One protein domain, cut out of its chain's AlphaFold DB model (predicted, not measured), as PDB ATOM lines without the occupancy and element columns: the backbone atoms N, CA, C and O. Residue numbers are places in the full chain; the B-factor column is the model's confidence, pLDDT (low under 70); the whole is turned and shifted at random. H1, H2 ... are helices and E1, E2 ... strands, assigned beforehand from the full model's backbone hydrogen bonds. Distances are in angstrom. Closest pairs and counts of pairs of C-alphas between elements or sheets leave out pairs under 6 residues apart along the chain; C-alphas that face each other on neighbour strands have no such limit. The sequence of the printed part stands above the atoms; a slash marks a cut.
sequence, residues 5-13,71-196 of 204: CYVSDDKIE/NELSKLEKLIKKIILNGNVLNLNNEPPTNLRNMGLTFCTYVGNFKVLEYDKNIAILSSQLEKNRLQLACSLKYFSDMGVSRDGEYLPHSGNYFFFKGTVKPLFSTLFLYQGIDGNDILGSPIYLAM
ATOM      1  N   CYS A   5      83.459 -18.568  20.120       62.47
ATOM      2  CA  CYS A   5      84.573 -17.791  19.580       62.47
ATOM      3  C   CYS A   5      84.025 -16.473  19.018       62.47
ATOM      4  O   CYS A   5      83.022 -16.476  18.300       62.47
ATOM      5  N   TYR A   6      84.675 -15.353  19.334       62.62
ATOM      6  CA  TYR A   6      84.275 -14.016  18.888       62.62
ATOM      7  C   TYR A   6      85.470 -13.206  18.370       62.62
ATOM      8  O   TYR A   6      86.627 -13.531  18.638       62.62
ATOM      9  N   VAL A   7      85.204 -12.162  17.582       58.88
ATOM     10  CA  VAL A   7      86.230 -11.162  17.233       58.88
ATOM     11  C   VAL A   7      86.664 -10.389  18.474       58.88
ATOM     12  O   VAL A   7      85.870 -10.157  19.374       58.88
ATOM     13  N   SER A   8      87.916  -9.929  18.488       55.91
ATOM     14  CA  SER A   8      88.464  -9.098  19.565       55.91
ATOM     15  C   SER A   8      87.592  -7.897  19.927       55.91
ATOM     16  O   SER A   8      87.063  -7.255  19.023       55.91
ATOM     17  N   ASP A   9      87.567  -7.510  21.205       55.91
ATOM     18  CA  ASP A   9      86.841  -6.320  21.679       55.91
ATOM     19  C   ASP A   9      87.199  -5.059  20.894       55.91
ATOM     20  O   ASP A   9      86.303  -4.351  20.454       55.91
ATOM     21  N   ASP A  10      88.480  -4.846  20.584       55.09
ATOM     22  CA  ASP A  10      88.931  -3.718  19.757       55.09
ATOM     23  C   ASP A  10      88.292  -3.716  18.357       55.09
ATOM     24  O   ASP A  10      88.037  -2.665  17.777       55.09
ATOM     25  N   LYS A  11      88.019  -4.901  17.794       60.19
ATOM     26  CA  LYS A  11      87.319  -5.037  16.507       60.19
ATOM     27  C   LYS A  11      85.826  -4.794  16.687       60.19
ATOM     28  O   LYS A  11      85.241  -4.113  15.859       60.19
ATOM     29  N   ILE A  12      85.222  -5.304  17.759       59.88
ATOM     30  CA  ILE A  12      83.812  -5.046  18.077       59.88
ATOM     31  C   ILE A  12      83.582  -3.543  18.273       59.88
ATOM     32  O   ILE A  12      82.654  -2.990  17.697       59.88
ATOM     33  N   GLU A  13      84.437  -2.868  19.039       54.97
ATOM     34  CA  GLU A  13      84.354  -1.433  19.294       54.97
ATOM     35  C   GLU A  13      84.560  -0.612  18.023       54.97
ATOM     36  O   GLU A  13      83.731   0.245  17.736       54.97
ATOM     37  N   ASN A  71      79.854  -6.347  29.505       58.66
ATOM     38  CA  ASN A  71      79.840  -5.293  28.483       58.66
ATOM     39  C   ASN A  71      80.185  -5.817  27.073       58.66
ATOM     40  O   ASN A  71      79.754  -5.239  26.084       58.66
ATOM     41  N   GLU A  72      80.934  -6.916  26.957       62.19
ATOM     42  CA  GLU A  72      81.402  -7.440  25.660       62.19
ATOM     43  C   GLU A  72      80.282  -8.153  24.899       62.19
ATOM     44  O   GLU A  72      80.022  -7.846  23.738       62.19
ATOM     45  N   LEU A  73      79.547  -9.042  25.576       65.25
ATOM     46  CA  LEU A  73      78.424  -9.769  24.974       65.25
ATOM     47  C   LEU A  73      77.317  -8.817  24.502       65.25
ATOM     48  O   LEU A  73      76.815  -8.963  23.393       65.25
ATOM     49  N   SER A  74      77.000  -7.788  25.291       67.00
ATOM     50  CA  SER A  74      75.998  -6.787  24.907       67.00
ATOM     51  C   SER A  74      76.450  -5.906  23.733       67.00
ATOM     52  O   SER A  74      75.623  -5.488  22.919       67.00
ATOM     53  N   LYS A  75      77.756  -5.641  23.588       68.56
ATOM     54  CA  LYS A  75      78.330  -4.981  22.402       68.56
ATOM     55  C   LYS A  75      78.294  -5.890  21.172       68.56
ATOM     56  O   LYS A  75      77.869  -5.444  20.109       68.56
ATOM     57  N   LEU A  76      78.676  -7.159  21.319       71.06
ATOM     58  CA  LEU A  76      78.616  -8.155  20.248       71.06
ATOM     59  C   LEU A  76      77.176  -8.346  19.750       71.06
ATOM     60  O   LEU A  76      76.934  -8.325  18.548       71.06
ATOM     61  N   GLU A  77      76.205  -8.426  20.658       73.69
ATOM     62  CA  GLU A  77      74.776  -8.465  20.328       73.69
ATOM     63  C   GLU A  77      74.323  -7.252  19.514       73.69
ATOM     64  O   GLU A  77      73.620  -7.404  18.513       73.69
ATOM     65  N   LYS A  78      74.727  -6.041  19.922       73.06
ATOM     66  CA  LYS A  78      74.423  -4.809  19.180       73.06
ATOM     67  C   LYS A  78      75.027  -4.838  17.778       73.06
ATOM     68  O   LYS A  78      74.343  -4.470  16.826       73.06
ATOM     69  N   LEU A  79      76.272  -5.294  17.647       74.94
ATOM     70  CA  LEU A  79      76.952  -5.419  16.360       74.94
ATOM     71  C   LEU A  79      76.242  -6.426  15.450       74.94
ATOM     72  O   LEU A  79      75.925  -6.092  14.312       74.94
ATOM     73  N   ILE A  80      75.944  -7.627  15.950       76.38
ATOM     74  CA  ILE A  80      75.254  -8.664  15.175       76.38
ATOM     75  C   ILE A  80      73.885  -8.149  14.713       76.38
ATOM     76  O   ILE A  80      73.559  -8.265  13.534       76.38
ATOM     77  N   LYS A  81      73.111  -7.510  15.602       75.44
ATOM     78  CA  LYS A  81      71.831  -6.883  15.234       75.44
ATOM     79  C   LYS A  81      72.017  -5.827  14.146       75.44
ATOM     80  O   LYS A  81      71.259  -5.824  13.186       75.44
ATOM     81  N   LYS A  82      73.033  -4.964  14.253       74.56
ATOM     82  CA  LYS A  82      73.337  -3.951  13.231       74.56
ATOM     83  C   LYS A  82      73.700  -4.594  11.886       74.56
ATOM     84  O   LYS A  82      73.239  -4.100  10.864       74.56
ATOM     85  N   ILE A  83      74.471  -5.682  11.876       75.25
ATOM     86  CA  ILE A  83      74.838  -6.406  10.648       75.25
ATOM     87  C   ILE A  83      73.604  -7.041  10.002       75.25
ATOM     88  O   ILE A  83      73.397  -6.871   8.807       75.25
ATOM     89  N   ILE A  84      72.767  -7.723  10.785       74.25
ATOM     90  CA  ILE A  84      71.566  -8.396  10.272       74.25
ATOM     91  C   ILE A  84      70.526  -7.387   9.775       74.25
ATOM     92  O   ILE A  84      69.907  -7.612   8.743       74.25
ATOM     93  N   LEU A  85      70.333  -6.270  10.483       70.56
ATOM     94  CA  LEU A  85      69.333  -5.263  10.115       70.56
ATOM     95  C   LEU A  85      69.733  -4.421   8.895       70.56
ATOM     96  O   LEU A  85      68.851  -3.950   8.188       70.56
ATOM     97  N   ASN A  86      71.033  -4.202   8.660       68.12
ATOM     98  CA  ASN A  86      71.516  -3.291   7.611       68.12
ATOM     99  C   ASN A  86      72.237  -3.991   6.450       68.12
ATOM    100  O   ASN A  86      72.626  -3.329   5.490       68.12
ATOM    101  N   GLY A  87      72.482  -5.297   6.543       63.88
ATOM    102  CA  GLY A  87      73.303  -6.036   5.590       63.88
ATOM    103  C   GLY A  87      72.532  -7.119   4.845       63.88
ATOM    104  O   GLY A  87      71.685  -7.801   5.412       63.88
ATOM    105  N   ASN A  88      72.905  -7.342   3.582       71.44
ATOM    106  CA  ASN A  88      72.619  -8.606   2.904       71.44
ATOM    107  C   ASN A  88      73.498  -9.694   3.533       71.44
ATOM    108  O   ASN A  88      74.654  -9.875   3.147       71.44
ATOM    109  N   VAL A  89      72.959 -10.375   4.543       83.12
ATOM    110  CA  VAL A  89      73.600 -11.530   5.170       83.12
ATOM    111  C   VAL A  89      73.159 -12.786   4.435       83.12
ATOM    112  O   VAL A  89      71.977 -13.121   4.401       83.12
ATOM    113  N   LEU A  90      74.113 -13.488   3.839       86.50
ATOM    114  CA  LEU A  90      73.834 -14.709   3.100       86.50
ATOM    115  C   LEU A  90      73.765 -15.916   4.043       86.50
ATOM    116  O   LEU A  90      74.730 -16.197   4.749       86.50
ATOM    117  N   ASN A  91      72.685 -16.691   3.978       88.19
ATOM    118  CA  ASN A  91      72.559 -17.933   4.737       88.19
ATOM    119  C   ASN A  91      73.030 -19.148   3.915       88.19
ATOM    120  O   ASN A  91      72.353 -19.576   2.979       88.19
ATOM    121  N   LEU A  92      74.168 -19.735   4.300       88.88
ATOM    122  CA  LEU A  92      74.747 -20.898   3.619       88.88
ATOM    123  C   LEU A  92      74.016 -22.223   3.885       88.88
ATOM    124  O   LEU A  92      74.332 -23.214   3.230       88.88
ATOM    125  N   ASN A  93      73.072 -22.280   4.831       86.88
ATOM    126  CA  ASN A  93      72.239 -23.467   5.036       86.88
ATOM    127  C   ASN A  93      71.148 -23.624   3.979       86.88
ATOM    128  O   ASN A  93      70.748 -24.753   3.715       86.88
ATOM    129  N   ASN A  94      70.666 -22.516   3.407       80.00
ATOM    130  CA  ASN A  94      69.541 -22.540   2.476       80.00
ATOM    131  C   ASN A  94      70.018 -22.708   1.033       80.00
ATOM    132  O   ASN A  94      69.540 -23.599   0.342       80.00
ATOM    133  N   GLU A  95      70.984 -21.897   0.591       67.12
ATOM    134  CA  GLU A  95      71.556 -22.005  -0.754       67.12
ATOM    135  C   GLU A  95      73.034 -21.578  -0.739       67.12
ATOM    136  O   GLU A  95      73.335 -20.390  -0.572       67.12
ATOM    137  N   PRO A  96      73.997 -22.504  -0.918       67.12
ATOM    138  CA  PRO A  96      75.372 -22.111  -1.171       67.12
ATOM    139  C   PRO A  96      75.427 -21.381  -2.527       67.12
ATOM    140  O   PRO A  96      74.936 -21.911  -3.525       67.12
ATOM    141  N   PRO A  97      76.024 -20.184  -2.605       65.50
ATOM    142  CA  PRO A  97      76.037 -19.384  -3.821       65.50
ATOM    143  C   PRO A  97      76.662 -20.157  -4.967       65.50
ATOM    144  O   PRO A  97      77.779 -20.669  -4.866       65.50
ATOM    145  N   THR A  98      75.968 -20.173  -6.098       66.06
ATOM    146  CA  THR A  98      76.453 -20.778  -7.342       66.06
ATOM    147  C   THR A  98      77.746 -20.138  -7.844       66.06
ATOM    148  O   THR A  98      78.476 -20.774  -8.599       66.06
ATOM    149  N   ASN A  99      78.075 -18.913  -7.402       70.38
ATOM    150  CA  ASN A  99      79.281 -18.198  -7.816       70.38
ATOM    151  C   ASN A  99      80.050 -17.554  -6.646       70.38
ATOM    152  O   ASN A  99      80.365 -16.364  -6.661       70.38
ATOM    153  N   LEU A 100      80.371 -18.357  -5.627       73.38
ATOM    154  CA  LEU A 100      81.137 -17.923  -4.449       73.38
ATOM    155  C   LEU A 100      82.447 -17.183  -4.804       73.38
ATOM    156  O   LEU A 100      82.802 -16.210  -4.143       73.38
ATOM    157  N   ARG A 101      83.148 -17.576  -5.879       74.50
ATOM    158  CA  ARG A 101      84.435 -16.965  -6.275       74.50
ATOM    159  C   ARG A 101      84.357 -15.455  -6.535       74.50
ATOM    160  O   ARG A 101      85.334 -14.760  -6.285       74.50
ATOM    161  N   ASN A 102      83.204 -14.946  -6.970       72.38
ATOM    162  CA  ASN A 102      83.029 -13.539  -7.351       72.38
ATOM    163  C   ASN A 102      82.279 -12.704  -6.305       72.38
ATOM    164  O   ASN A 102      81.932 -11.556  -6.567       72.38
ATOM    165  N   MET A 103      82.014 -13.257  -5.120       72.44
ATOM    166  CA  MET A 103      81.186 -12.589  -4.112       72.44
ATOM    167  C   MET A 103      81.852 -11.412  -3.390       72.44
ATOM    168  O   MET A 103      81.181 -10.700  -2.646       72.44
ATOM    169  N   GLY A 104      83.159 -11.201  -3.571       71.00
ATOM    170  CA  GLY A 104      83.900 -10.235  -2.761       71.00
ATOM    171  C   GLY A 104      83.791 -10.563  -1.269       71.00
ATOM    172  O   GLY A 104      83.581 -11.713  -0.901       71.00
ATOM    173  N   LEU A 105      83.936  -9.569  -0.396       70.06
ATOM    174  CA  LEU A 105      83.757  -9.766   1.042       70.06
ATOM    175  C   LEU A 105      82.276  -9.611   1.406       70.06
ATOM    176  O   LEU A 105      81.692  -8.560   1.157       70.06
ATOM    177  N   THR A 106      81.681 -10.644   2.001       83.50
ATOM    178  CA  THR A 106      80.242 -10.702   2.310       83.50
ATOM    179  C   THR A 106      80.024 -11.314   3.691       83.50
ATOM    180  O   THR A 106      80.744 -12.230   4.084       83.50
ATOM    181  N   PHE A 107      79.041 -10.823   4.447       86.44
ATOM    182  CA  PHE A 107      78.644 -11.466   5.699       86.44
ATOM    183  C   PHE A 107      77.794 -12.701   5.420       86.44
ATOM    184  O   PHE A 107      76.834 -12.650   4.650       86.44
ATOM    185  N   CYS A 108      78.132 -13.802   6.076       87.75
ATOM    186  CA  CYS A 108      77.456 -15.074   5.910       87.75
ATOM    187  C   CYS A 108      77.050 -15.656   7.259       87.75
ATOM    188  O   CYS A 108      77.777 -15.532   8.249       87.75
ATOM    189  N   THR A 109      75.909 -16.333   7.285       90.69
ATOM    190  CA  THR A 109      75.477 -17.167   8.400       90.69
ATOM    191  C   THR A 109      75.518 -18.629   8.009       90.69
ATOM    192  O   THR A 109      75.330 -18.995   6.847       90.69
ATOM    193  N   TYR A 110      75.819 -19.470   8.991       90.75
ATOM    194  CA  TYR A 110      75.826 -20.911   8.810       90.75
ATOM    195  C   TYR A 110      75.650 -21.626  10.151       90.75
ATOM    196  O   TYR A 110      76.220 -21.226  11.164       90.75
ATOM    197  N   VAL A 111      74.886 -22.709  10.138       91.62
ATOM    198  CA  VAL A 111      74.689 -23.636  11.247       91.62
ATOM    199  C   VAL A 111      75.193 -25.005  10.810       91.62
ATOM    200  O   VAL A 111      74.732 -25.551   9.809       91.62
ATOM    201  N   GLY A 112      76.145 -25.583  11.535       92.06
ATOM    202  CA  GLY A 112      76.730 -26.858  11.131       92.06
ATOM    203  C   GLY A 112      77.657 -27.482  12.158       92.06
ATOM    204  O   GLY A 112      77.945 -26.901  13.202       92.06
ATOM    205  N   ASN A 113      78.091 -28.708  11.867       93.12
ATOM    206  CA  ASN A 113      78.957 -29.481  12.751       93.12
ATOM    207  C   ASN A 113      80.424 -29.135  12.483       93.12
ATOM    208  O   ASN A 113      80.990 -29.564  11.474       93.12
ATOM    209  N   PHE A 114      81.053 -28.410  13.405       92.50
ATOM    210  CA  PHE A 114      82.445 -27.990  13.261       92.50
ATOM    211  C   PHE A 114      83.405 -28.946  13.956       92.50
ATOM    212  O   PHE A 114      83.134 -29.432  15.048       92.50
ATOM    213  N   LYS A 115      84.573 -29.161  13.358       91.62
ATOM    214  CA  LYS A 115      85.730 -29.816  13.983       91.62
ATOM    215  C   LYS A 115      86.952 -28.916  13.900       91.62
ATOM    216  O   LYS A 115      87.081 -28.166  12.939       91.62
ATOM    217  N   VAL A 116      87.878 -29.035  14.843       89.31
ATOM    218  CA  VAL A 116      89.210 -28.436  14.693       89.31
ATOM    219  C   VAL A 116      90.013 -29.292  13.706       89.31
ATOM    220  O   VAL A 116      90.121 -30.504  13.894       89.31
ATOM    221  N   LEU A 117      90.504 -28.689  12.619       86.50
ATOM    222  CA  LEU A 117      91.425 -29.344  11.679       86.50
ATOM    223  C   LEU A 117      92.851 -29.290  12.207       86.50
ATOM    224  O   LEU A 117      93.535 -30.306  12.272       86.50
ATOM    225  N   GLU A 118      93.259 -28.091  12.589       84.69
ATOM    226  CA  GLU A 118      94.576 -27.774  13.107       84.69
ATOM    227  C   GLU A 118      94.463 -26.556  14.017       84.69
ATOM    228  O   GLU A 118      93.526 -25.759  13.909       84.69
ATOM    229  N   TYR A 119      95.400 -26.429  14.943       83.06
ATOM    230  CA  TYR A 119      95.561 -25.227  15.741       83.06
ATOM    231  C   TYR A 119      97.023 -25.083  16.147       83.06
ATOM    232  O   TYR A 119      97.733 -26.077  16.307       83.06
ATOM    233  N   ASP A 120      97.458 -23.842  16.304       79.44
ATOM    234  CA  ASP A 120      98.757 -23.495  16.862       79.44
ATOM    235  C   ASP A 120      98.577 -22.767  18.202       79.44
ATOM    236  O   ASP A 120      97.521 -22.829  18.828       79.44
ATOM    237  N   LYS A 121      99.608 -22.060  18.668       73.50
ATOM    238  CA  LYS A 121      99.558 -21.292  19.918       73.50
ATOM    239  C   LYS A 121      98.549 -20.131  19.924       73.50
ATOM    240  O   LYS A 121      98.253 -19.607  20.991       73.50
ATOM    241  N   ASN A 122      98.046 -19.696  18.769       74.38
ATOM    242  CA  ASN A 122      97.266 -18.467  18.607       74.38
ATOM    243  C   ASN A 122      95.939 -18.660  17.866       74.38
ATOM    244  O   ASN A 122      94.996 -17.902  18.119       74.38
ATOM    245  N   ILE A 123      95.865 -19.598  16.924       80.44
ATOM    246  CA  ILE A 123      94.757 -19.760  15.981       80.44
ATOM    247  C   ILE A 123      94.359 -21.234  15.909       80.44
ATOM    248  O   ILE A 123      95.212 -22.109  15.827       80.44
ATOM    249  N   ALA A 124      93.055 -21.500  15.892       83.69
ATOM    250  CA  ALA A 124      92.473 -22.772  15.492       83.69
ATOM    251  C   ALA A 124      91.715 -22.613  14.176       83.69
ATOM    252  O   ALA A 124      90.896 -21.705  14.028       83.69
ATOM    253  N   ILE A 125      91.951 -23.532  13.247       87.81
ATOM    254  CA  ILE A 125      91.191 -23.651  12.009       87.81
ATOM    255  C   ILE A 125      90.058 -24.640  12.242       87.81
ATOM    256  O   ILE A 125      90.264 -25.843  12.435       87.81
ATOM    257  N   LEU A 126      88.838 -24.117  12.246       90.38
ATOM    258  CA  LEU A 126      87.626 -24.903  12.406       90.38
ATOM    259  C   LEU A 126      87.049 -25.204  11.040       90.38
ATOM    260  O   LEU A 126      87.033 -24.347  10.166       90.38
ATOM    261  N   SER A 127      86.530 -26.411  10.866       93.19
ATOM    262  CA  SER A 127      85.980 -26.856   9.601       93.19
ATOM    263  C   SER A 127      84.624 -27.511   9.755       93.19
ATOM    264  O   SER A 127      84.447 -28.374  10.615       93.19
ATOM    265  N   SER A 128      83.698 -27.138   8.876       95.06
ATOM    266  CA  SER A 128      82.414 -27.809   8.701       95.06
ATOM    267  C   SER A 128      82.226 -28.213   7.245       95.06
ATOM    268  O   SER A 128      82.625 -27.498   6.325       95.06
ATOM    269  N   GLN A 129      81.615 -29.373   7.031       93.50
ATOM    270  CA  GLN A 129      81.305 -29.870   5.697       93.50
ATOM    271  C   GLN A 129      79.976 -29.271   5.212       93.50
ATOM    272  O   GLN A 129      78.970 -29.352   5.915       93.50
ATOM    273  N   LEU A 130      79.973 -28.710   4.003       88.88
ATOM    274  CA  LEU A 130      78.774 -28.423   3.210       88.88
ATOM    275  C   LEU A 130      78.646 -29.506   2.124       88.88
ATOM    276  O   LEU A 130      79.559 -30.308   1.952       88.88
ATOM    277  N   GLU A 131      77.548 -29.552   1.369       83.44
ATOM    278  CA  GLU A 131      77.347 -30.617   0.367       83.44
ATOM    279  C   GLU A 131      78.532 -30.782  -0.598       83.44
ATOM    280  O   GLU A 131      79.023 -31.890  -0.794       83.44
ATOM    281  N   LYS A 132      79.010 -29.675  -1.183       84.38
ATOM    282  CA  LYS A 132      80.080 -29.680  -2.201       84.38
ATOM    283  C   LYS A 132      81.360 -28.972  -1.767       84.38
ATOM    284  O   LYS A 132      82.407 -29.183  -2.366       84.38
ATOM    285  N   ASN A 133      81.271 -28.160  -0.718       89.88
ATOM    286  CA  ASN A 133      82.350 -27.307  -0.235       89.88
ATOM    287  C   ASN A 133      82.628 -27.600   1.239       89.88
ATOM    288  O   ASN A 133      81.827 -28.228   1.928       89.88
ATOM    289  N   ARG A 134      83.743 -27.098   1.751       92.12
ATOM    290  CA  ARG A 134      84.078 -27.163   3.171       92.12
ATOM    291  C   ARG A 134      84.273 -25.744   3.686       92.12
ATOM    292  O   ARG A 134      85.056 -24.990   3.132       92.12
ATOM    293  N   LEU A 135      83.534 -25.350   4.716       93.06
ATOM    294  CA  LEU A 135      83.742 -24.060   5.370       93.06
ATOM    295  C   LEU A 135      84.921 -24.189   6.322       93.06
ATOM    296  O   LEU A 135      84.939 -25.113   7.136       93.06
ATOM    297  N   GLN A 136      85.868 -23.262   6.231       92.19
ATOM    298  CA  GLN A 136      86.973 -23.104   7.161       92.19
ATOM    299  C   GLN A 136      86.926 -21.726   7.813       92.19
ATOM    300  O   GLN A 136      86.874 -20.700   7.137       92.19
ATOM    301  N   LEU A 137      86.956 -21.720   9.142       88.81
ATOM    302  CA  LEU A 137      86.957 -20.516   9.956       88.81
ATOM    303  C   LEU A 137      88.257 -20.432  10.745       88.81
ATOM    304  O   LEU A 137      88.569 -21.334  11.525       88.81
ATOM    305  N   ALA A 138      88.993 -19.338  10.559       85.62
ATOM    306  CA  ALA A 138      90.184 -19.043  11.344       85.62
ATOM    307  C   ALA A 138      89.789 -18.347  12.651       85.62
ATOM    308  O   ALA A 138      89.395 -17.179  12.670       85.62
ATOM    309  N   CYS A 139      89.891 -19.072  13.759       81.00
ATOM    310  CA  CYS A 139      89.432 -18.636  15.068       81.00
ATOM    311  C   CYS A 139      90.630 -18.361  15.978       81.00
ATOM    312  O   CYS A 139      91.462 -19.237  16.195       81.00
ATOM    313  N   SER A 140      90.727 -17.170  16.560       78.56
ATOM    314  CA  SER A 140      91.811 -16.881  17.502       78.56
ATOM    315  C   SER A 140      91.544 -17.535  18.863       78.56
ATOM    316  O   SER A 140      90.491 -17.322  19.466       78.56
ATOM    317  N   LEU A 141      92.517 -18.298  19.371       75.19
ATOM    318  CA  LEU A 141      92.418 -19.062  20.621       75.19
ATOM    319  C   LEU A 141      92.165 -18.195  21.850       75.19
ATOM    320  O   LEU A 141      91.469 -18.617  22.769       75.19
ATOM    321  N   LYS A 142      92.648 -16.950  21.820       69.50
ATOM    322  CA  LYS A 142      92.385 -15.936  22.842       69.50
ATOM    323  C   LYS A 142      90.891 -15.684  23.068       69.50
ATOM    324  O   LYS A 142      90.510 -15.294  24.168       69.50
ATOM    325  N   TYR A 143      90.071 -15.875  22.037       70.19
ATOM    326  CA  TYR A 143      88.642 -15.581  22.068       70.19
ATOM    327  C   TYR A 143      87.766 -16.829  22.150       70.19
ATOM    328  O   TYR A 143      86.547 -16.704  22.077       70.19
ATOM    329  N   PHE A 144      88.354 -18.014  22.344       72.12
ATOM    330  CA  PHE A 144      87.585 -19.188  22.741       72.12
ATOM    331  C   PHE A 144      87.220 -19.096  24.220       72.12
ATOM    332  O   PHE A 144      88.087 -18.949  25.086       72.12
ATOM    333  N   SER A 145      85.929 -19.230  24.514       61.38
ATOM    334  CA  SER A 145      85.459 -19.494  25.869       61.38
ATOM    335  C   SER A 145      86.169 -20.743  26.397       61.38
ATOM    336  O   SER A 145      86.111 -21.803  25.771       61.38
ATOM    337  N   ASP A 146      86.825 -20.608  27.543       60.84
ATOM    338  CA  ASP A 146      87.476 -21.702  28.265       60.84
ATOM    339  C   ASP A 146      88.796 -22.210  27.664       60.84
ATOM    340  O   ASP A 146      89.141 -23.375  27.806       60.84
ATOM    341  N   MET A 147      89.615 -21.362  27.039       64.50
ATOM    342  CA  MET A 147      91.034 -21.718  26.897       64.50
ATOM    343  C   MET A 147      91.791 -21.492  28.206       64.50
ATOM    344  O   MET A 147      91.761 -20.400  28.777       64.50
ATOM    345  N   GLY A 148      92.479 -22.530  28.685       58.31
ATOM    346  CA  GLY A 148      93.452 -22.388  29.762       58.31
ATOM    347  C   GLY A 148      94.681 -21.639  29.254       58.31
ATOM    348  O   GLY A 148      94.986 -21.684  28.065       58.31
ATOM    349  N   VAL A 149      95.396 -20.959  30.147       67.69
ATOM    350  CA  VAL A 149      96.684 -20.334  29.826       67.69
ATOM    351  C   VAL A 149      97.763 -21.063  30.618       67.69
ATOM    352  O   VAL A 149      97.651 -21.204  31.838       67.69
ATOM    353  N   SER A 150      98.772 -21.576  29.920       67.06
ATOM    354  CA  SER A 150      99.944 -22.205  30.523       67.06
ATOM    355  C   SER A 150     100.766 -21.178  31.310       67.06
ATOM    356  O   SER A 150     100.569 -19.967  31.191       67.06
ATOM    357  N   ARG A 151     101.734 -21.646  32.108       63.72
ATOM    358  CA  ARG A 151     102.663 -20.747  32.818       63.72
ATOM    359  C   ARG A 151     103.508 -19.896  31.863       63.72
ATOM    360  O   ARG A 151     103.885 -18.792  32.236       63.72
ATOM    361  N   ASP A 152     103.718 -20.382  30.644       70.19
ATOM    362  CA  ASP A 152     104.482 -19.716  29.586       70.19
ATOM    363  C   ASP A 152     103.598 -18.827  28.687       70.19
ATOM    364  O   ASP A 152     104.066 -18.262  27.701       70.19
ATOM    365  N   GLY A 153     102.308 -18.680  29.021       64.31
ATOM    366  CA  GLY A 153     101.366 -17.837  28.281       64.31
ATOM    367  C   GLY A 153     100.724 -18.504  27.060       64.31
ATOM    368  O   GLY A 153     100.049 -17.820  26.291       64.31
ATOM    369  N   GLU A 154     100.903 -19.813  26.872       69.81
ATOM    370  CA  GLU A 154     100.318 -20.557  25.753       69.81
ATOM    371  C   GLU A 154      98.870 -20.965  26.041       69.81
ATOM    372  O   GLU A 154      98.543 -21.392  27.149       69.81
ATOM    373  N   TYR A 155      97.998 -20.875  25.035       70.88
ATOM    374  CA  TYR A 155      96.622 -21.348  25.160       70.88
ATOM    375  C   TYR A 155      96.579 -22.875  25.079       70.88
ATOM    376  O   TYR A 155      96.962 -23.461  24.067       70.88
ATOM    377  N   LEU A 156      96.094 -23.519  26.141       73.19
ATOM    378  CA  LEU A 156      96.027 -24.971  26.247       73.19
ATOM    379  C   LEU A 156      94.578 -25.448  26.415       73.19
ATOM    380  O   LEU A 156      93.850 -24.920  27.268       73.19
ATOM    381  N   PRO A 157      94.167 -26.491  25.668       75.88
ATOM    382  CA  PRO A 157      92.922 -27.188  25.943       75.88
ATOM    383  C   PRO A 157      92.933 -27.770  27.363       75.88
ATOM    384  O   PRO A 157      93.940 -28.309  27.821       75.88
ATOM    385  N   HIS A 158      91.794 -27.721  28.043       76.38
ATOM    386  CA  HIS A 158      91.573 -28.403  29.318       76.38
ATOM    387  C   HIS A 158      90.531 -29.512  29.141       76.38
ATOM    388  O   HIS A 158      89.998 -29.731  28.054       76.38
ATOM    389  N   SER A 159      90.202 -30.222  30.219       73.62
ATOM    390  CA  SER A 159      89.290 -31.374  30.183       73.62
ATOM    391  C   SER A 159      87.928 -31.109  29.518       73.62
ATOM    392  O   SER A 159      87.345 -32.040  28.971       73.62
ATOM    393  N   GLY A 160      87.430 -29.867  29.522       69.25
ATOM    394  CA  GLY A 160      86.132 -29.506  28.942       69.25
ATOM    395  C   GLY A 160      86.135 -29.384  27.418       69.25
ATOM    396  O   GLY A 160      85.133 -29.698  26.784       69.25
ATOM    397  N   ASN A 161      87.258 -28.993  26.812       77.25
ATOM    398  CA  ASN A 161      87.371 -28.773  25.365       77.25
ATOM    399  C   ASN A 161      88.446 -29.638  24.686       77.25
ATOM    400  O   ASN A 161      88.600 -29.583  23.466       77.25
ATOM    401  N   TYR A 162      89.137 -30.494  25.443       81.44
ATOM    402  CA  TYR A 162      90.203 -31.365  24.953       81.44
ATOM    403  C   TYR A 162      89.800 -32.172  23.712       81.44
ATOM    404  O   TYR A 162      90.491 -32.136  22.698       81.44
ATOM    405  N   PHE A 163      88.655 -32.860  23.757       82.06
ATOM    406  CA  PHE A 163      88.182 -33.683  22.639       82.06
ATOM    407  C   PHE A 163      87.809 -32.854  21.401       82.06
ATOM    408  O   PHE A 163      87.935 -33.327  20.271       82.06
ATOM    409  N   PHE A 164      87.374 -31.606  21.590       85.50
ATOM    410  CA  PHE A 164      87.074 -30.703  20.482       85.50
ATOM    411  C   PHE A 164      88.357 -30.241  19.786       85.50
ATOM    412  O   PHE A 164      88.474 -30.385  18.571       85.50
ATOM    413  N   PHE A 165      89.358 -29.794  20.553       85.06
ATOM    414  CA  PHE A 165      90.664 -29.402  20.014       85.06
ATOM    415  C   PHE A 165      91.487 -30.584  19.485       85.06
ATOM    416  O   PHE A 165      92.319 -30.404  18.604       85.06
ATOM    417  N   LYS A 166      91.216 -31.814  19.939       84.94
ATOM    418  CA  LYS A 166      91.729 -33.045  19.313       84.94
ATOM    419  C   LYS A 166      91.011 -33.423  18.011       84.94
ATOM    420  O   LYS A 166      91.423 -34.383  17.367       84.94
ATOM    421  N   GLY A 167      89.943 -32.718  17.635       83.50
ATOM    422  CA  GLY A 167      89.164 -32.993  16.427       83.50
ATOM    423  C   GLY A 167      88.324 -34.274  16.494       83.50
ATOM    424  O   GLY A 167      87.826 -34.727  15.462       83.50
ATOM    425  N   THR A 168      88.153 -34.872  17.682       86.50
ATOM    426  CA  THR A 168      87.429 -36.145  17.855       86.50
ATOM    427  C   THR A 168      85.921 -35.961  17.989       86.50
ATOM    428  O   THR A 168      85.172 -36.906  17.757       86.50
ATOM    429  N   VAL A 169      85.458 -34.761  18.346       85.38
ATOM    430  CA  VAL A 169      84.029 -34.412  18.398       85.38
ATOM    431  C   VAL A 169      83.703 -33.304  17.403       85.38
ATOM    432  O   VAL A 169      84.563 -32.487  17.072       85.38
ATOM    433  N   LYS A 170      82.449 -33.282  16.932       90.62
ATOM    434  CA  LYS A 170      81.948 -32.285  15.977       90.62
ATOM    435  C   LYS A 170      80.668 -31.622  16.500       90.62
ATOM    436  O   LYS A 170      79.583 -32.062  16.123       90.62
ATOM    437  N   PRO A 171      80.760 -30.646  17.418       86.12
ATOM    438  CA  PRO A 171      79.576 -30.000  17.961       86.12
ATOM    439  C   PRO A 171      78.868 -29.182  16.879       86.12
ATOM    440  O   PRO A 171      79.511 -28.657  15.965       86.12
ATOM    441  N   LEU A 172      77.552 -29.044  17.022       88.75
ATOM    442  CA  LEU A 172      76.758 -28.126  16.217       88.75
ATOM    443  C   LEU A 172      77.016 -26.695  16.703       88.75
ATOM    444  O   LEU A 172      76.864 -26.416  17.892       88.75
ATOM    445  N   PHE A 173      77.395 -25.802  15.794       89.06
ATOM    446  CA  PHE A 173      77.532 -24.373  16.063       89.06
ATOM    447  C   PHE A 173      76.715 -23.554  15.073       89.06
ATOM    448  O   PHE A 173      76.589 -23.925  13.907       89.06
ATOM    449  N   SER A 174      76.271 -22.391  15.532       88.50
ATOM    450  CA  SER A 174      75.773 -21.294  14.709       88.50
ATOM    451  C   SER A 174      76.855 -20.228  14.572       88.50
ATOM    452  O   SER A 174      77.499 -19.863  15.558       88.50
ATOM    453  N   THR A 175      77.061 -19.709  13.363       88.81
ATOM    454  CA  THR A 175      78.060 -18.676  13.090       88.81
ATOM    455  C   THR A 175      77.515 -17.530  12.252       88.81
ATOM    456  O   THR A 175      76.707 -17.732  11.349       88.81
ATOM    457  N   LEU A 176      78.007 -16.328  12.557       88.00
ATOM    458  CA  LEU A 176      78.077 -15.194  11.645       88.00
ATOM    459  C   LEU A 176      79.558 -14.962  11.347       88.00
ATOM    460  O   LEU A 176      80.356 -14.779  12.269       88.00
ATOM    461  N   PHE A 177      79.933 -14.940  10.077       87.38
ATOM    462  CA  PHE A 177      81.319 -14.773   9.664       87.38
ATOM    463  C   PHE A 177      81.427 -13.868   8.442       87.38
ATOM    464  O   PHE A 177      80.463 -13.651   7.710       87.38
ATOM    465  N   LEU A 178      82.619 -13.322   8.237       85.31
ATOM    466  CA  LEU A 178      82.962 -12.618   7.014       85.31
ATOM    467  C   LEU A 178      83.582 -13.614   6.035       85.31
ATOM    468  O   LEU A 178      84.623 -14.201   6.337       85.31
ATOM    469  N   TYR A 179      82.949 -13.801   4.880       85.56
ATOM    470  CA  TYR A 179      83.498 -14.556   3.760       85.56
ATOM    471  C   TYR A 179      84.708 -13.825   3.172       85.56
ATOM    472  O   TYR A 179      84.647 -12.616   2.937       85.56
ATOM    473  N   GLN A 180      85.801 -14.555   2.953       83.00
ATOM    474  CA  GLN A 180      87.087 -14.012   2.501       83.00
ATOM    475  C   GLN A 180      87.517 -14.531   1.129       83.00
ATOM    476  O   GLN A 180      88.353 -13.907   0.480       83.00
ATOM    477  N   GLY A 181      86.949 -15.647   0.677       83.06
ATOM    478  CA  GLY A 181      87.282 -16.235  -0.611       83.06
ATOM    479  C   GLY A 181      87.090 -17.744  -0.634       83.06
ATOM    480  O   GLY A 181      86.640 -18.354   0.339       83.06
ATOM    481  N   ILE A 182      87.469 -18.336  -1.763       86.06
ATOM    482  CA  ILE A 182      87.557 -19.781  -1.943       86.06
ATOM    483  C   ILE A 182      88.988 -20.164  -2.292       86.06
ATOM    484  O   ILE A 182      89.586 -19.548  -3.173       86.06
ATOM    485  N   ASP A 183      89.469 -21.237  -1.674       84.06
ATOM    486  CA  ASP A 183      90.663 -21.967  -2.091       84.06
ATOM    487  C   ASP A 183      90.290 -23.423  -2.411       84.06
ATOM    488  O   ASP A 183      89.839 -24.174  -1.551       84.06
ATOM    489  N   GLY A 184      90.385 -23.824  -3.680       86.19
ATOM    490  CA  GLY A 184      89.879 -25.125  -4.127       86.19
ATOM    491  C   GLY A 184      88.383 -25.312  -3.826       86.19
ATOM    492  O   GLY A 184      87.546 -24.642  -4.432       86.19
ATOM    493  N   ASN A 185      88.069 -26.228  -2.899       88.44
ATOM    494  CA  ASN A 185      86.712 -26.504  -2.391       88.44
ATOM    495  C   ASN A 185      86.458 -25.894  -0.997       88.44
ATOM    496  O   ASN A 185      85.401 -26.119  -0.401       88.44
ATOM    497  N   ASP A 186      87.431 -25.164  -0.452       87.69
ATOM    498  CA  ASP A 186      87.366 -24.553   0.864       87.69
ATOM    499  C   ASP A 186      86.827 -23.124   0.776       87.69
ATOM    500  O   ASP A 186      87.397 -22.266   0.110       87.69
ATOM    501  N   ILE A 187      85.719 -22.865   1.466       90.12
ATOM    502  CA  ILE A 187      85.190 -21.526   1.724       90.12
ATOM    503  C   ILE A 187      85.940 -20.989   2.938       90.12
ATOM    504  O   ILE A 187      85.830 -21.557   4.023       90.12
ATOM    505  N   LEU A 188      86.673 -19.895   2.769       87.56
ATOM    506  CA  LEU A 188      87.467 -19.289   3.830       87.56
ATOM    507  C   LEU A 188      86.703 -18.132   4.469       87.56
ATOM    508  O   LEU A 188      86.113 -17.295   3.776       87.56
ATOM    509  N   GLY A 189      86.730 -18.064   5.796       85.94
ATOM    510  CA  GLY A 189      86.100 -16.977   6.526       85.94
ATOM    511  C   GLY A 189      86.710 -16.696   7.889       85.94
ATOM    512  O   GLY A 189      87.416 -17.510   8.485       85.94
ATOM    513  N   SER A 190      86.386 -15.515   8.405       83.75
ATOM    514  CA  SER A 190      86.722 -15.102   9.767       83.75
ATOM    515  C   SER A 190      85.440 -14.966  10.588       83.75
ATOM    516  O   SER A 190      84.562 -14.186  10.202       83.75
ATOM    517  N   PRO A 191      85.289 -15.701  11.703       85.94
ATOM    518  CA  PRO A 191      84.083 -15.635  12.513       85.94
ATOM    519  C   PRO A 191      83.977 -14.266  13.182       85.94
ATOM    520  O   PRO A 191      84.913 -13.785  13.821       85.94
ATOM    521  N   ILE A 192      82.805 -13.654  13.067       82.88
ATOM    522  CA  ILE A 192      82.407 -12.545  13.936       82.88
ATOM    523  C   ILE A 192      81.876 -13.130  15.242       82.88
ATOM    524  O   ILE A 192      82.169 -12.661  16.340       82.88
ATOM    525  N   TYR A 193      81.105 -14.199  15.086       83.88
ATOM    526  CA  TYR A 193      80.475 -14.947  16.147       83.88
ATOM    527  C   TYR A 193      80.391 -16.417  15.742       83.88
ATOM    528  O   TYR A 193      80.059 -16.743  14.602       83.88
ATOM    529  N   LEU A 194      80.688 -17.304  16.680       84.06
ATOM    530  CA  LEU A 194      80.524 -18.745  16.560       84.06
ATOM    531  C   LEU A 194      80.120 -19.263  17.935       84.06
ATOM    532  O   LEU A 194      80.897 -19.079  18.868       84.06
ATOM    533  N   ALA A 195      78.960 -19.906  18.080       83.06
ATOM    534  CA  ALA A 195      78.579 -20.517  19.353       83.06
ATOM    535  C   ALA A 195      77.697 -21.764  19.217       83.06
ATOM    536  O   ALA A 195      76.977 -21.917  18.235       83.06
ATOM    537  N   MET A 196      77.762 -22.652  20.216       77.19
ATOM    538  CA  MET A 196      76.934 -23.872  20.260       77.19
ATOM    539  C   MET A 196      75.456 -23.582  20.540       77.19
ATOM    540  O   MET A 196      74.581 -24.291  20.057       77.19
TER     541      MET A 196
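Overview. This is residues 5 to 13 and 71 to 196 of the 204 residues of an uncharacterized protein of uncultured archaeon (UniProt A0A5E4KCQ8). A small closed barrel of five strands makes the core, and the longest helix, H2, runs along the outside of the barrel over E1 and E5, with the short H1 beside it. The small helix H3 packs on the outside of E1. The printed part has 135 residues, with H1 H2 E1 E2 E3 H3 E4 E5 along the chain; the ring E1 E2 E3 E5 E4 is mixed, and the class is mixed, helices and strands. It is compact, with a radius of gyration of the C-alphas of 15.0 A and spans of 46 by 34 by 21 A.

Along the chain. E1, residues 106 to 119, is 25.0 A long and begins with C-alpha 106 at (80.242, -10.702, 2.310). E2 is residues 123 to 129, E3 134 to 140, E4 172 to 183 at 23.8 A, and E5 186 to 195 at 20.9 A, ending with C-alpha 195 at (78.579, -20.517, 19.353). H1 is residues 9 to 13, H2 71 to 86 at 22.6 A, and H3 162 to 165.

Arrangement. E1, E2 and E3 form a meander, each strand the antiparallel neighbour of the one before, with N 115 and O 127 at 2.9 A and N 124 and O 139 at 2.8 A. E3 and E5 are parallel, with N 136 and O 187 at 2.8 A. The hairpin E4 and E5 has N 188 and O 181 at 2.9 A. E4 and E1 close the ring antiparallel, with N 175 and O 110 at 2.8 A. E1 bends by 103 degrees at residue 112. H3 lies only just over E1, with 3 C-alphas on it; the closest C-alphas are Val 116 and Phe 165, 5.6 A. H1 and H2 touch, closest at the C-alphas of Ile 12 and Leu 76, 6.4 A. Every O i to N i+4 pair is within hydrogen-bond range in H1 and H2; H3 is too short for one.

Size, cuts and confidence. Residues 14 to 70 are not printed, with 10.9 A between C-alphas 13 and 71. The links H2 to E1 and E3 to H3 are long. Mean pLDDT of the printed part is 78.3; 31 residues are under 70, among them 5 to 13 and 145 to 151.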